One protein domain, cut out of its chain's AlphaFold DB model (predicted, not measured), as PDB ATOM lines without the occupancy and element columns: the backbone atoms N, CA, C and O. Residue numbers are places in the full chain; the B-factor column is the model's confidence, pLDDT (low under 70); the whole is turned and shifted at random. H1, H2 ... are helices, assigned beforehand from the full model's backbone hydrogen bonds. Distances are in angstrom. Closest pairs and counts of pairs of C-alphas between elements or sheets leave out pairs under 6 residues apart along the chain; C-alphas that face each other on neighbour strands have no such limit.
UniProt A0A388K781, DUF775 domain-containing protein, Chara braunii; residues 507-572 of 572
ATOM      1  N   MET A 507      31.570  42.547  -8.108       71.88
ATOM      2  CA  MET A 507      31.897  41.214  -7.566       71.88
ATOM      3  C   MET A 507      32.018  41.131  -6.030       71.88
ATOM      4  O   MET A 507      32.182  40.036  -5.493       71.88
ATOM      5  N   ASP A 508      31.962  42.266  -5.332       66.69
ATOM      6  CA  ASP A 508      32.182  42.397  -3.891       66.69
ATOM      7  C   ASP A 508      30.964  42.939  -3.108       66.69
ATOM      8  O   ASP A 508      30.965  42.928  -1.878       66.69
ATOM      9  N   VAL A 509      29.877  43.342  -3.788       57.84
ATOM     10  CA  VAL A 509      28.664  43.907  -3.143       57.84
ATOM     11  C   VAL A 509      28.040  42.929  -2.142       57.84
ATOM     12  O   VAL A 509      27.550  43.334  -1.088       57.84
ATOM     13  N   GLY A 510      28.088  41.628  -2.447       60.06
ATOM     14  CA  GLY A 510      27.600  40.576  -1.554       60.06
ATOM     15  C   GLY A 510      28.415  40.427  -0.264       60.06
ATOM     16  O   GLY A 510      27.870  39.960   0.731       60.06
ATOM     17  N   ASN A 511      29.686  40.842  -0.254       62.03
ATOM     18  CA  ASN A 511      30.533  40.816   0.942       62.03
ATOM     19  C   ASN A 511      30.325  42.080   1.783       62.03
ATOM     20  O   ASN A 511      30.190  41.984   3.001       62.03
ATOM     21  N   GLN A 512      30.223  43.245   1.136       63.56
ATOM     22  CA  GLN A 512      29.999  44.527   1.815       63.56
ATOM     23  C   GLN A 512      28.668  44.541   2.579       63.56
ATOM     24  O   GLN A 512      28.666  44.793   3.783       63.56
ATOM     25  N   LYS A 513      27.559  44.146   1.935       66.94
ATOM     26  CA  LYS A 513      26.243  44.067   2.597       66.94
ATOM     27  C   LYS A 513      26.236  43.117   3.795       66.94
ATOM     28  O   LYS A 513      25.673  43.454   4.828       66.94
ATOM     29  N   LYS A 514      26.926  41.974   3.702       68.69
ATOM     30  CA  LYS A 514      27.066  41.036   4.829       68.69
ATOM     31  C   LYS A 514      27.898  41.612   5.970       68.69
ATOM     32  O   LYS A 514      27.592  41.341   7.124       68.69
ATOM     33  N   GLY A 515      28.914  42.421   5.664       68.88
ATOM     34  CA  GLY A 515      29.660  43.188   6.662       68.88
ATOM     35  C   GLY A 515      28.779  44.211   7.387       68.88
ATOM     36  O   GLY A 515      28.816  44.283   8.613       68.88
ATOM     37  N   GLU A 516      27.941  44.946   6.652       69.50
ATOM     38  CA  GLU A 516      26.980  45.910   7.210       69.50
ATOM     39  C   GLU A 516      25.885  45.236   8.053       69.50
ATOM     40  O   GLU A 516      25.594  45.687   9.161       69.50
ATOM     41  N   GLU A 517      25.291  44.146   7.562       73.75
ATOM     42  CA  GLU A 517      24.280  43.353   8.272       73.75
ATOM     43  C   GLU A 517      24.862  42.724   9.542       73.75
ATOM     44  O   GLU A 517      24.265  42.831  10.612       73.75
ATOM     45  N   PHE A 518      26.068  42.154   9.463       79.31
ATOM     46  CA  PHE A 518      26.788  41.656  10.630       79.31
ATOM     47  C   PHE A 518      27.057  42.768  11.652       79.31
ATOM     48  O   PHE A 518      26.743  42.601  12.833       79.31
ATOM     49  N   ALA A 519      27.587  43.914  11.214       75.06
ATOM     50  CA  ALA A 519      27.843  45.056  12.087       75.06
ATOM     51  C   ALA A 519      26.553  45.566  12.753       75.06
ATOM     52  O   ALA A 519      26.564  45.859  13.950       75.06
ATOM     53  N   ARG A 520      25.429  45.597  12.019       78.31
ATOM     54  CA  ARG A 520      24.104  45.930  12.559       78.31
ATOM     55  C   ARG A 520      23.664  44.934  13.629       78.31
ATOM     56  O   ARG A 520      23.377  45.365  14.741       78.31
ATOM     57  N   THR A 521      23.669  43.626  13.359       84.69
ATOM     58  CA  THR A 521      23.240  42.625  14.354       84.69
ATOM     59  C   THR A 521      24.135  42.631  15.599       84.69
ATOM     60  O   THR A 521      23.652  42.457  16.719       84.69
ATOM     61  N   VAL A 522      25.440  42.878  15.440       87.06
ATOM     62  CA  VAL A 522      26.372  43.040  16.569       87.06
ATOM     63  C   VAL A 522      26.051  44.298  17.383       87.06
ATOM     64  O   VAL A 522      26.002  44.224  18.613       87.06
ATOM     65  N   ALA A 523      25.773  45.429  16.726       80.44
ATOM     66  CA  ALA A 523      25.381  46.673  17.388       80.44
ATOM     67  C   ALA A 523      24.032  46.547  18.119       80.44
ATOM     68  O   ALA A 523      23.916  46.975  19.267       80.44
ATOM     69  N   GLU A 524      23.036  45.896  17.514       87.75
ATOM     70  CA  GLU A 524      21.749  45.588  18.150       87.75
ATOM     71  C   GLU A 524      21.923  44.658  19.359       87.75
ATOM     72  O   GLU A 524      21.296  44.861  20.400       87.75
ATOM     73  N   ASN A 525      22.810  43.660  19.276       88.50
ATOM     74  CA  ASN A 525      23.113  42.780  20.406       88.50
ATOM     75  C   ASN A 525      23.731  43.547  21.589       88.50
ATOM     76  O   ASN A 525      23.298  43.368  22.730       88.50
ATOM     77  N   LEU A 526      24.702  44.424  21.310       88.56
ATOM     78  CA  LEU A 526      25.312  45.316  22.300       88.56
ATOM     79  C   LEU A 526      24.273  46.265  22.914       88.56
ATOM     80  O   LEU A 526      24.195  46.382  24.137       88.56
ATOM     81  N   PHE A 527      23.434  46.893  22.089       84.19
ATOM     82  CA  PHE A 527      22.396  47.820  22.539       84.19
ATOM     83  C   PHE A 527      21.374  47.143  23.465       84.19
ATOM     84  O   PHE A 527      21.131  47.624  24.573       84.19
ATOM     85  N   ASN A 528      20.852  45.978  23.069       88.19
ATOM     86  CA  ASN A 528      19.935  45.181  23.890       88.19
ATOM     87  C   ASN A 528      20.579  44.759  25.225       88.19
ATOM     88  O   ASN A 528      19.931  44.775  26.277       88.19
ATOM     89  N   PHE A 529      21.875  44.427  25.220       87.81
ATOM     90  CA  PHE A 529      22.612  44.132  26.447       87.81
ATOM     91  C   PHE A 529      22.756  45.364  27.356       87.81
ATOM     92  O   PHE A 529      22.501  45.261  28.561       87.81
ATOM     93  N   MET A 530      23.106  46.528  26.802       87.00
ATOM     94  CA  MET A 530      23.193  47.791  27.546       87.00
ATOM     95  C   MET A 530      21.841  48.169  28.163       87.00
ATOM     96  O   MET A 530      21.783  48.446  29.361       87.00
ATOM     97  N   GLN A 531      20.744  48.079  27.402       84.88
ATOM     98  CA  GLN A 531      19.388  48.287  27.924       84.88
ATOM     99  C   GLN A 531      19.067  47.342  29.091       84.88
ATOM    100  O   GLN A 531      18.557  47.789  30.117       84.88
ATOM    101  N   SER A 532      19.432  46.056  29.000       85.25
ATOM    102  CA  SER A 532      19.181  45.083  30.078       85.25
ATOM    103  C   SER A 532      19.871  45.430  31.413       85.25
ATOM    104  O   SER A 532      19.412  45.001  32.480       85.25
ATOM    105  N   CYS A 533      20.943  46.231  31.363       80.94
ATOM    106  CA  CYS A 533      21.670  46.727  32.530       80.94
ATOM    107  C   CYS A 533      21.055  48.009  33.126       80.94
ATOM    108  O   CYS A 533      21.254  48.283  34.309       80.94
ATOM    109  N   CYS A 534      20.294  48.784  32.347       80.19
ATOM    110  CA  CYS A 534      19.786  50.107  32.720       80.19
ATOM    111  C   CYS A 534      18.289  50.065  33.070       80.19
ATOM    112  O   CYS A 534      17.438  50.483  32.293       80.19
ATOM    113  N   LYS A 535      17.958  49.565  34.266       73.19
ATOM    114  CA  LYS A 535      16.564  49.319  34.694       73.19
ATOM    115  C   LYS A 535      15.838  50.500  35.361       73.19
ATOM    116  O   LYS A 535      14.717  50.308  35.829       73.19
ATOM    117  N   SER A 536      16.470  51.667  35.532       69.81
ATOM    118  CA  SER A 536      15.991  52.658  36.524       69.81
ATOM    119  C   SER A 536      16.237  54.140  36.199       69.81
ATOM    120  O   SER A 536      16.146  54.969  37.100       69.81
ATOM    121  N   SER A 537      16.533  54.508  34.948       62.34
ATOM    122  CA  SER A 537      16.649  55.919  34.547       62.34
ATOM    123  C   SER A 537      16.389  56.121  33.054       62.34
ATOM    124  O   SER A 537      16.936  55.382  32.240       62.34
ATOM    125  N   ASP A 538      15.670  57.192  32.693       75.25
ATOM    126  CA  ASP A 538      15.418  57.627  31.298       75.25
ATOM    127  C   ASP A 538      16.694  57.971  30.504       75.25
ATOM    128  O   ASP A 538      16.655  58.235  29.304       75.25
ATOM    129  N   LYS A 539      17.851  57.975  31.171       74.56
ATOM    130  CA  LYS A 539      19.170  58.111  30.554       74.56
ATOM    131  C   LYS A 539      19.941  56.809  30.728       74.56
ATOM    132  O   LYS A 539      20.227  56.394  31.853       74.56
ATOM    133  N   VAL A 540      20.313  56.198  29.605       70.88
ATOM    134  CA  VAL A 540      21.221  55.044  29.537       70.88
ATOM    135  C   VAL A 540      22.650  55.544  29.761       70.88
ATOM    136  O   VAL A 540      23.388  55.815  28.818       70.88
ATOM    137  N   VAL A 541      23.040  55.703  31.026       77.38
ATOM    138  CA  VAL A 541      24.438  55.948  31.406       77.38
ATOM    139  C   VAL A 541      25.104  54.592  31.631       77.38
ATOM    140  O   VAL A 541      25.122  54.064  32.742       77.38
ATOM    141  N   ALA A 542      25.608  53.993  30.555       73.38
ATOM    142  CA  ALA A 542      26.421  52.787  30.650       73.38
ATOM    143  C   ALA A 542      27.846  53.161  31.088       73.38
ATOM    144  O   ALA A 542      28.493  53.979  30.435       73.38
ATOM    145  N   SER A 543      28.354  52.552  32.167       78.50
ATOM    146  CA  SER A 543      29.793  52.605  32.448       78.50
ATOM    147  C   SER A 543      30.557  51.798  31.397       78.50
ATOM    148  O   SER A 543      30.027  50.836  30.831       78.50
ATOM    149  N   THR A 544      31.818  52.159  31.154       80.81
ATOM    150  CA  THR A 544      32.736  51.426  30.261       80.81
ATOM    151  C   THR A 544      32.774  49.930  30.584       80.81
ATOM    152  O   THR A 544      32.675  49.099  29.682       80.81
ATOM    153  N   ASP A 545      32.730  49.577  31.873       85.06
ATOM    154  CA  ASP A 545      32.711  48.190  32.357       85.06
ATOM    155  C   ASP A 545      31.514  47.369  31.839       85.06
ATOM    156  O   ASP A 545      31.536  46.138  31.903       85.06
ATOM    157  N   VAL A 546      30.416  47.996  31.398       84.19
ATOM    158  CA  VAL A 546      29.286  47.292  30.762       84.19
ATOM    159  C   VAL A 546      29.677  46.815  29.363       84.19
ATOM    160  O   VAL A 546      29.417  45.659  29.028       84.19
ATOM    161  N   VAL A 547      30.343  47.667  28.580       84.31
ATOM    162  CA  VAL A 547      30.809  47.341  27.223       84.31
ATOM    163  C   VAL A 547      31.896  46.268  27.282       84.31
ATOM    164  O   VAL A 547      31.797  45.275  26.566       84.31
ATOM    165  N   ASP A 548      32.848  46.378  28.212       83.00
ATOM    166  CA  ASP A 548      33.899  45.367  28.403       83.00
ATOM    167  C   ASP A 548      33.315  43.993  28.775       83.00
ATOM    168  O   ASP A 548      33.690  42.960  28.214       83.00
ATOM    169  N   ARG A 549      32.328  43.960  29.685       86.75
ATOM    170  CA  ARG A 549      31.636  42.714  30.067       86.75
ATOM    171  C   ARG A 549      30.804  42.126  28.930       86.75
ATOM    172  O   ARG A 549      30.703  40.899  28.850       86.75
ATOM    173  N   TRP A 550      30.212  42.953  28.066       90.69
ATOM    174  CA  TRP A 550      29.576  42.472  26.839       90.69
ATOM    175  C   TRP A 550      30.614  41.873  25.891       90.69
ATOM    176  O   TRP A 550      30.444  40.741  25.448       90.69
ATOM    177  N   PHE A 551      31.713  42.586  25.640       83.94
ATOM    178  CA  PHE A 551      32.742  42.190  24.685       83.94
ATOM    179  C   PHE A 551      33.412  40.866  25.071       83.94
ATOM    180  O   PHE A 551      33.529  39.976  24.232       83.94
ATOM    181  N   ILE A 552      33.743  40.672  26.353       88.62
ATOM    182  CA  ILE A 552      34.271  39.398  26.870       88.62
ATOM    183  C   ILE A 552      33.267  38.254  26.642       88.62
ATOM    184  O   ILE A 552      33.640  37.191  26.145       88.62
ATOM    185  N   ARG A 553      31.977  38.466  26.946       87.62
ATOM    186  CA  ARG A 553      30.924  37.455  26.714       87.62
ATOM    187  C   ARG A 553      30.711  37.163  25.232       87.62
ATOM    188  O   ARG A 553      30.476  36.011  24.875       87.62
ATOM    189  N   PHE A 554      30.790  38.185  24.384       86.38
ATOM    190  CA  PHE A 554      30.706  38.051  22.937       86.38
ATOM    191  C   PHE A 554      31.880  37.214  22.423       86.38
ATOM    192  O   PHE A 554      31.643  36.157  21.848       86.38
ATOM    193  N   GLN A 555      33.126  37.585  22.738       82.38
ATOM    194  CA  GLN A 555      34.327  36.817  22.384       82.38
ATOM    195  C   GLN A 555      34.283  35.363  22.875       82.38
ATOM    196  O   GLN A 555      34.684  34.455  22.147       82.38
ATOM    197  N   GLU A 556      33.794  35.110  24.091       87.19
ATOM    198  CA  GLU A 556      33.674  33.744  24.600       87.19
ATOM    199  C   GLU A 556      32.572  32.949  23.878       87.19
ATOM    200  O   GLU A 556      32.763  31.767  23.581       87.19
ATOM    201  N   LYS A 557      31.457  33.594  23.505       84.25
ATOM    202  CA  LYS A 557      30.440  32.994  22.631       84.25
ATOM    203  C   LYS A 557      31.024  32.668  21.250       84.25
ATOM    204  O   LYS A 557      30.804  31.560  20.773       84.25
ATOM    205  N   LEU A 558      31.828  33.563  20.664       79.00
ATOM    206  CA  LEU A 558      32.519  33.329  19.388       79.00
ATOM    207  C   LEU A 558      33.491  32.149  19.450       79.00
ATOM    208  O   LEU A 558      33.519  31.327  18.541       79.00
ATOM    209  N   ARG A 559      34.278  32.039  20.528       72.69
ATOM    210  CA  ARG A 559      35.220  30.922  20.716       72.69
ATOM    211  C   ARG A 559      34.527  29.571  20.875       72.69
ATOM    212  O   ARG A 559      35.088  28.563  20.462       72.69
ATOM    213  N   ARG A 560      33.343  29.540  21.493       85.88
ATOM    214  CA  ARG A 560      32.548  28.312  21.656       85.88
ATOM    215  C   ARG A 560      31.750  27.954  20.403       85.88
ATOM    216  O   ARG A 560      31.499  26.777  20.171       85.88
ATOM    217  N   ASP A 561      31.323  28.955  19.641       75.31
ATOM    218  CA  ASP A 561      30.421  28.811  18.500       75.31
ATOM    219  C   ASP A 561      30.712  29.901  17.444       75.31
ATOM    220  O   ASP A 561      30.034  30.935  17.417       75.31
ATOM    221  N   PRO A 562      31.722  29.715  16.569       69.56
ATOM    222  CA  PRO A 562      32.038  30.684  15.514       69.56
ATOM    223  C   PRO A 562      30.888  30.823  14.501       69.56
ATOM    224  O   PRO A 562      30.637  31.912  13.984       69.56
ATOM    225  N   GLU A 563      30.103  29.760  14.308       72.12
ATOM    226  CA  GLU A 563      28.879  29.750  13.497       72.12
ATOM    227  C   GLU A 563      27.751  30.613  14.089       72.12
ATOM    228  O   GLU A 563      26.753  30.875  13.411       72.12
ATOM    229  N   CYS A 564      27.864  31.093  15.336       72.50
ATOM    230  CA  CYS A 564      26.871  32.022  15.874       72.50
ATOM    231  C   CYS A 564      26.925  33.395  15.186       72.50
ATOM    232  O   CYS A 564      25.883  34.039  15.088       72.50
ATOM    233  N   ILE A 565      28.082  33.814  14.646       69.38
ATOM    234  CA  ILE A 565      28.183  34.993  13.765       69.38
ATOM    235  C   ILE A 565      27.386  34.763  12.492       69.38
ATOM    236  O   ILE A 565      26.567  35.599  12.127       69.38
ATOM    237  N   LEU A 566      27.613  33.627  11.831       68.94
ATOM    238  CA  LEU A 566      27.008  33.335  10.537       68.94
ATOM    239  C   LEU A 566      25.485  33.195  10.655       68.94
ATOM    240  O   LEU A 566      24.767  33.709   9.804       68.94
ATOM    241  N   ARG A 567      24.977  32.635  11.763       68.19
ATOM    242  CA  ARG A 567      23.539  32.657  12.092       68.19
ATOM    243  C   ARG A 567      23.002  34.060  12.403       68.19
ATOM    244  O   ARG A 567      21.964  34.431  11.867       68.19
ATOM    245  N   MET A 568      23.726  34.870  13.183       65.31
ATOM    246  CA  MET A 568      23.339  36.264  13.464       65.31
ATOM    247  C   MET A 568      23.341  37.151  12.203       65.31
ATOM    248  O   MET A 568      22.499  38.036  12.084       65.31
ATOM    249  N   ALA A 569      24.233  36.900  11.243       59.59
ATOM    250  CA  ALA A 569      24.236  37.570   9.942       59.59
ATOM    251  C   ALA A 569      23.161  37.018   8.983       59.59
ATOM    252  O   ALA A 569      22.660  37.753   8.142       59.59
ATOM    253  N   ALA A 570      22.768  35.746   9.116       58.91
ATOM    254  CA  ALA A 570      21.692  35.143   8.328       58.91
ATOM    255  C   ALA A 570      20.273  35.554   8.778       58.91
ATOM    256  O   ALA A 570      19.309  35.236   8.082       58.91
ATOM    257  N   GLY A 571      20.130  36.236   9.921       51.69
ATOM    258  CA  GLY A 571      18.835  36.678  10.453       51.69
ATOM    259  C   GLY A 571      17.939  35.540  10.958       51.69
ATOM    260  O   GLY A 571      16.718  35.632  10.819       51.69
ATOM    261  N   VAL A 572      18.538  34.468  11.505       44.06
ATOM    262  CA  VAL A 572      17.861  33.236  11.975       44.06
ATOM    263  C   VAL A 572      17.990  33.051  13.487       44.06
ATOM    264  O   VAL A 572      19.135  33.121  13.990       44.06
TER     265      VAL A 572
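This is residues 507 to 572 of the 572 residues of the protein "DUF775 domain-containing protein" of Chara braunii (UniProt A0A388K781). Three helices make a loose triangle: long H1 is its base, H2 starts near the last part of H1 and folds back away from it as the second arm of a V, and short H3 closes the third side by running back to the first half of H1. Residues 507 to 513, with the first part of H1, stick out beyond the triangle. The printed part has 66 residues with three named helices, in the order H1, H2, H3, and no named strand; the class is all helix. The whole is loose, with a radius of gyration of the C-alphas of 14.1 A, and elongated, spanning 47 by 26 by 21 A.

Look first at H1, residues 509 to 533; with its residues 526 to 533 alone it touches H2, residues 544 to 560. Their closest C-alphas, those of Leu 526 and Trp 550, are 6.8 A apart, and they run opposite ways at a steep tilt of 55 degrees. Then look at H3, residues 563 to 570, which touches H1 at residues 514 to 521 alone. The closest C-alphas there, those of Phe 518 and Ala 569, are 4.9 A apart, and the lines are about perpendicular, at 74 degrees. H2 and H3 only just touch, only at the corner by their link, with 3 pairs of C-alphas within 8 A; the closest are Leu 558 and Cys 564, 6.8 A apart. In H2 and H3 every O i to N i+4 pair is within hydrogen-bond range; in H1, 20 of 21 are.

Find C-alpha 509 at (28.664, 43.907, -3.143); from there H1 runs 36.5 A to C-alpha 533 at (21.670, 46.727, 32.530). H2 runs 24.7 A from C-alpha 544 to C-alpha 560. H3 ends at C-alpha 570, at (21.692, 35.143, 8.328), 10.4 A from C-alpha 563.

The C-alphas of Met 507 and Ser 536 are the two farthest apart, at 48.2 A. The printed part has no cut; the link from H1 to H2 is short, with 10 residues, and the link from H2 to H3 is tight. The mean pLDDT of the printed part is 76.1, and you will find values under 70 at residues 508 to 516, 536 to 537, 562, and 565 to 572.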